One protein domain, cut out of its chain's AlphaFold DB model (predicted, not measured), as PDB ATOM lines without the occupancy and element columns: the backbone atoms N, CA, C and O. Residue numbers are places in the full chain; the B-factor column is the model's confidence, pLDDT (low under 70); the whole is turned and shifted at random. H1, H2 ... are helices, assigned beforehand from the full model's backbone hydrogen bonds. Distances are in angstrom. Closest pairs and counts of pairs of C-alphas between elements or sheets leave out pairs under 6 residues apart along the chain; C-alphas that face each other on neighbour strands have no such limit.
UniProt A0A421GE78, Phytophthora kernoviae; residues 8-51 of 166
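This is residues 8 to 51 of the 166 residues of a protein of Phytophthora kernoviae (UniProt A0A421GE78). Two helices, the short H1 and the longer H2, stand apart in a loose, open shape, joined by a link; H2 runs along the long axis, and residues 38 to 51, of which 38 to 43 belong to H2, stick out at one end. The printed part has 44 residues with two named helices, H1 then H2, and no named strand; its class is all helix. It is loose, with a radius of gyration of the C-alphas of 13.2 A, and elongated, spanning 37 by 21 by 15 A.

H1, residues 13 to 21, and H2, residues 28 to 43, are apart, with no C-alpha of the one within 8 A of the other. A short link of 6 residues joins them. Residues 17 to 23, of which 17 to 21 belong to H1, stand free. In H1 and H2 every O i to N i+4 pair is within hydrogen-bond range.

H1 begins at C-alpha 13 (120.321, 71.442, 49.750) and is 12.1 A long from first to last C-alpha. H2 measures 21.9 A likewise and ends at C-alpha 43 (105.943, 87.543, 53.990).

The C-alphas farthest apart, of Gln 22 and Val 48, are 37.0 A apart. The printed part has no cut. The model's pLDDT is under 70 at residues 8 to 10 and 17.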
ATOM      1  N   LYS A   8     121.429  86.277  46.598       59.25
ATOM      2  CA  LYS A   8     121.147  84.980  45.988       59.25
ATOM      3  C   LYS A   8     121.794  83.911  46.866       59.25
ATOM      4  O   LYS A   8     123.021  83.848  46.946       59.25
ATOM      5  N   VAL A   9     120.983  83.112  47.552       64.81
ATOM      6  CA  VAL A   9     121.465  81.932  48.273       64.81
ATOM      7  C   VAL A   9     121.976  80.949  47.222       64.81
ATOM      8  O   VAL A   9     121.225  80.511  46.355       64.81
ATOM      9  N   LEU A  10     123.280  80.674  47.242       69.94
ATOM     10  CA  LEU A  10     123.954  79.762  46.305       69.94
ATOM     11  C   LEU A  10     124.166  78.364  46.903       69.94
ATOM     12  O   LEU A  10     124.912  77.570  46.342       69.94
ATOM     13  N   LEU A  11     123.550  78.081  48.049       76.56
ATOM     14  CA  LEU A  11     123.697  76.808  48.740       76.56
ATOM     15  C   LEU A  11     122.765  75.773  48.111       76.56
ATOM     16  O   LEU A  11     121.552  75.990  48.057       76.56
ATOM     17  N   ALA A  12     123.319  74.646  47.671       80.12
ATOM     18  CA  ALA A  12     122.510  73.488  47.331       80.12
ATOM     19  C   ALA A  12     122.062  72.773  48.617       80.12
ATOM     20  O   ALA A  12     122.779  72.749  49.619       80.12
ATOM     21  N   LEU A  13     120.868  72.172  48.597       73.31
ATOM     22  CA  LEU A  13     120.321  71.442  49.750       73.31
ATOM     23  C   LEU A  13     121.256  70.310  50.206       73.31
ATOM     24  O   LEU A  13     121.417  70.076  51.401       73.31
ATOM     25  N   GLU A  14     121.877  69.629  49.246       73.38
ATOM     26  CA  GLU A  14     122.852  68.561  49.469       73.38
ATOM     27  C   GLU A  14     124.093  69.037  50.239       73.38
ATOM     28  O   GLU A  14     124.515  68.368  51.183       73.38
ATOM     29  N   ASP A  15     124.595  70.235  49.935       77.44
ATOM     30  CA  ASP A  15     125.749  70.820  50.623       77.44
ATOM     31  C   ASP A  15     125.408  71.240  52.059       77.44
ATOM     32  O   ASP A  15     126.172  70.988  52.995       77.44
ATOM     33  N   VAL A  16     124.237  71.859  52.254       76.12
ATOM     34  CA  VAL A  16     123.751  72.260  53.588       76.12
ATOM     35  C   VAL A  16     123.558  71.032  54.470       76.12
ATOM     36  O   VAL A  16     123.995  71.017  55.622       76.12
ATOM     37  N   ARG A  17     122.949  69.981  53.913       67.62
ATOM     38  CA  ARG A  17     122.744  68.709  54.600       67.62
ATOM     39  C   ARG A  17     124.071  68.085  55.023       67.62
ATOM     40  O   ARG A  17     124.233  67.787  56.202       67.62
ATOM     41  N   ALA A  18     125.021  67.934  54.098       72.94
ATOM     42  CA  ALA A  18     126.331  67.357  54.401       72.94
ATOM     43  C   ALA A  18     127.075  68.151  55.492       72.94
ATOM     44  O   ALA A  18     127.720  67.568  56.362       72.94
ATOM     45  N   THR A  19     126.945  69.480  55.477       76.44
ATOM     46  CA  THR A  19     127.549  70.378  56.473       76.44
ATOM     47  C   THR A  19     126.974  70.143  57.876       76.44
ATOM     48  O   THR A  19     127.727  69.997  58.841       76.44
ATOM     49  N   PHE A  20     125.648  70.040  58.002       73.31
ATOM     50  CA  PHE A  20     124.994  69.770  59.285       73.31
ATOM     51  C   PHE A  20     125.173  68.330  59.777       73.31
ATOM     52  O   PHE A  20     125.343  68.134  60.978       73.31
ATOM     53  N   GLU A  21     125.216  67.334  58.885       72.19
ATOM     54  CA  GLU A  21     125.544  65.940  59.240       72.19
ATOM     55  C   GLU A  21     126.950  65.826  59.856       72.19
ATOM     56  O   GLU A  21     127.184  64.998  60.735       72.19
ATOM     57  N   GLN A  22     127.873  66.703  59.457       82.81
ATOM     58  CA  GLN A  22     129.215  66.825  60.036       82.81
ATOM     59  C   GLN A  22     129.276  67.747  61.265       82.81
ATOM     60  O   GLN A  22     130.367  68.102  61.709       82.81
ATOM     61  N   GLN A  23     128.127  68.181  61.798       79.94
ATOM     62  CA  GLN A  23     128.019  69.114  62.929       79.94
ATOM     63  C   GLN A  23     128.784  70.432  62.718       79.94
ATOM     64  O   GLN A  23     129.211  71.089  63.670       79.94
ATOM     65  N   THR A  24     128.970  70.828  61.460       85.69
ATOM     66  CA  THR A  24     129.685  72.050  61.105       85.69
ATOM     67  C   THR A  24     128.674  73.187  60.938       85.69
ATOM     68  O   THR A  24     127.648  73.004  60.281       85.69
ATOM     69  N   PRO A  25     128.908  74.371  61.529       84.62
ATOM     70  CA  PRO A  25     128.008  75.501  61.353       84.62
ATOM     71  C   PRO A  25     128.162  76.114  59.956       84.62
ATOM     72  O   PRO A  25     129.265  76.194  59.411       84.62
ATOM     73  N   LEU A  26     127.062  76.627  59.401       85.06
ATOM     74  CA  LEU A  26     127.121  77.495  58.225       85.06
ATOM     75  C   LEU A  26     127.803  78.822  58.572       85.06
ATOM     76  O   LEU A  26     127.773  79.287  59.716       85.06
ATOM     77  N   SER A  27     128.369  79.483  57.561       90.12
ATOM     78  CA  SER A  27     128.850  80.851  57.741       90.12
ATOM     79  C   SER A  27     127.680  81.778  58.096       90.12
ATOM     80  O   SER A  27     126.559  81.601  57.616       90.12
ATOM     81  N   VAL A  28     127.933  82.814  58.903       89.00
ATOM     82  CA  VAL A  28     126.894  83.789  59.296       89.00
ATOM     83  C   VAL A  28     126.219  84.413  58.070       89.00
ATOM     84  O   VAL A  28     125.011  84.624  58.060       89.00
ATOM     85  N   LYS A  29     126.995  84.682  57.013       89.06
ATOM     86  CA  LYS A  29     126.488  85.235  55.753       89.06
ATOM     87  C   LYS A  29     125.497  84.284  55.076       89.06
ATOM     88  O   LYS A  29     124.460  84.737  54.603       89.06
ATOM     89  N   ASP A  30     125.826  82.999  55.037       86.88
ATOM     90  CA  ASP A  30     125.021  81.966  54.388       86.88
ATOM     91  C   ASP A  30     123.745  81.677  55.185       86.88
ATOM     92  O   ASP A  30     122.657  81.654  54.612       86.88
ATOM     93  N   ALA A  31     123.855  81.586  56.514       85.94
ATOM     94  CA  ALA A  31     122.709  81.415  57.402       85.94
ATOM     95  C   ALA A  31     121.727  82.597  57.301       85.94
ATOM     96  O   ALA A  31     120.531  82.396  57.098       85.94
ATOM     97  N   LEU A  32     122.226  83.839  57.359       87.19
ATOM     98  CA  LEU A  32     121.393  85.033  57.170       87.19
ATOM     99  C   LEU A  32     120.790  85.107  55.764       87.19
ATOM    100  O   LEU A  32     119.685  85.620  55.605       87.19
ATOM    101  N   GLY A  33     121.494  84.611  54.744       86.62
ATOM    102  CA  GLY A  33     120.960  84.504  53.389       86.62
ATOM    103  C   GLY A  33     119.706  83.631  53.344       86.62
ATOM    104  O   GLY A  33     118.673  84.080  52.852       86.62
ATOM    105  N   VAL A  34     119.782  82.424  53.915       83.50
ATOM    106  CA  VAL A  34     118.648  81.486  53.991       83.50
ATOM    107  C   VAL A  34     117.484  82.087  54.779       83.50
ATOM    108  O   VAL A  34     116.352  82.060  54.303       83.50
ATOM    109  N   ILE A  35     117.753  82.680  55.948       86.06
ATOM    110  CA  ILE A  35     116.715  83.272  56.806       86.06
ATOM    111  C   ILE A  35     115.987  84.416  56.091       86.06
ATOM    112  O   ILE A  35     114.760  84.465  56.114       86.06
ATOM    113  N   HIS A  36     116.715  85.328  55.438       88.00
ATOM    114  CA  HIS A  36     116.087  86.459  54.751       88.00
ATOM    115  C   HIS A  36     115.277  86.035  53.522       88.00
ATOM    116  O   HIS A  36     114.219  86.613  53.280       88.00
ATOM    117  N   GLU A  37     115.741  85.044  52.755       86.69
ATOM    118  CA  GLU A  37     114.960  84.500  51.636       86.69
ATOM    119  C   GLU A  37     113.686  83.812  52.148       86.69
ATOM    120  O   GLU A  37     112.602  84.105  51.648       86.69
ATOM    121  N   ALA A  38     113.780  82.983  53.195       83.38
ATOM    122  CA  ALA A  38     112.611  82.353  53.813       83.38
ATOM    123  C   ALA A  38     111.610  83.399  54.331       83.38
ATOM    124  O   ALA A  38     110.431  83.348  53.987       83.38
ATOM    125  N   GLN A  39     112.084  84.400  55.080       88.62
ATOM    126  CA  GLN A  39     111.256  85.504  55.564       88.62
ATOM    127  C   GLN A  39     110.586  86.257  54.412       88.62
ATOM    128  O   GLN A  39     109.417  86.626  54.520       88.62
ATOM    129  N   PHE A  40     111.304  86.492  53.311       87.56
ATOM    130  CA  PHE A  40     110.731  87.128  52.133       87.56
ATOM    131  C   PHE A  40     109.582  86.294  51.568       87.56
ATOM    132  O   PHE A  40     108.482  86.829  51.455       87.56
ATOM    133  N   PHE A  41     109.789  85.006  51.279       86.38
ATOM    134  CA  PHE A  41     108.728  84.148  50.745       86.38
ATOM    135  C   PHE A  41     107.527  84.060  51.691       86.38
ATOM    136  O   PHE A  41     106.409  84.328  51.262       86.38
ATOM    137  N   MET A  42     107.759  83.820  52.985       85.44
ATOM    138  CA  MET A  42     106.691  83.750  53.990       85.44
ATOM    139  C   MET A  42     105.938  85.080  54.141       85.44
ATOM    140  O   MET A  42     104.741  85.084  54.386       85.44
ATOM    141  N   SER A  43     106.603  86.227  53.946       90.06
ATOM    142  CA  SER A  43     105.943  87.543  53.990       90.06
ATOM    143  C   SER A  43     105.007  87.814  52.810       90.06
ATOM    144  O   SER A  43     104.243  88.777  52.854       90.06
ATOM    145  N   GLN A  44     105.112  87.027  51.733       90.75
ATOM    146  CA  GLN A  44     104.223  87.133  50.576       90.75
ATOM    147  C   GLN A  44     102.995  86.223  50.708       90.75
ATOM    148  O   GLN A  44     102.062  86.360  49.919       90.75
ATOM    149  N   GLU A  45     102.998  85.296  51.666       89.88
ATOM    150  CA  GLU A  45     101.884  84.387  51.904       89.88
ATOM    151  C   GLU A  45     100.809  85.048  52.777       89.88
ATOM    152  O   GLU A  45     101.079  85.927  53.599       89.88
ATOM    153  N   GLU A  46      99.559  84.638  52.577       90.69
ATOM    154  CA  GLU A  46      98.450  85.070  53.424       90.69
ATOM    155  C   GLU A  46      98.490  84.346  54.776       90.69
ATOM    156  O   GLU A  46      99.001  83.234  54.890       90.69
ATOM    157  N   ASN A  47      97.866  84.928  55.804       83.88
ATOM    158  CA  ASN A  47      97.780  84.294  57.127       83.88
ATOM    159  C   ASN A  47      97.077  82.922  57.095       83.88
ATOM    160  O   ASN A  47      97.331  82.080  57.951       83.88
ATOM    161  N   VAL A  48      96.168  82.718  56.134       84.38
ATOM    162  CA  VAL A  48      95.485  81.443  55.891       84.38
ATOM    163  C   VAL A  48      95.866  80.971  54.497       84.38
ATOM    164  O   VAL A  48      95.286  81.396  53.502       84.38
ATOM    165  N   VAL A  49      96.862  80.091  54.425       85.94
ATOM    166  CA  VAL A  49      97.344  79.553  53.152       85.94
ATOM    167  C   VAL A  49      96.432  78.420  52.692       85.94
ATOM    168  O   VAL A  49      96.286  77.397  53.363       85.94
ATOM    169  N   ALA A  50      95.840  78.576  51.510       85.88
ATOM    170  CA  ALA A  50      95.174  77.476  50.831       85.88
ATOM    171  C   ALA A  50      96.233  76.561  50.202       85.88
ATOM    172  O   ALA A  50      96.888  76.940  49.233       85.88
ATOM    173  N   VAL A  51      96.390  75.347  50.731       80.81
ATOM    174  CA  VAL A  51      97.245  74.323  50.120       80.81
ATOM    175  C   VAL A  51      96.439  73.643  49.009       80.81
ATOM    176  O   VAL A  51      95.494  72.908  49.312       80.81
TER     177      VAL A  51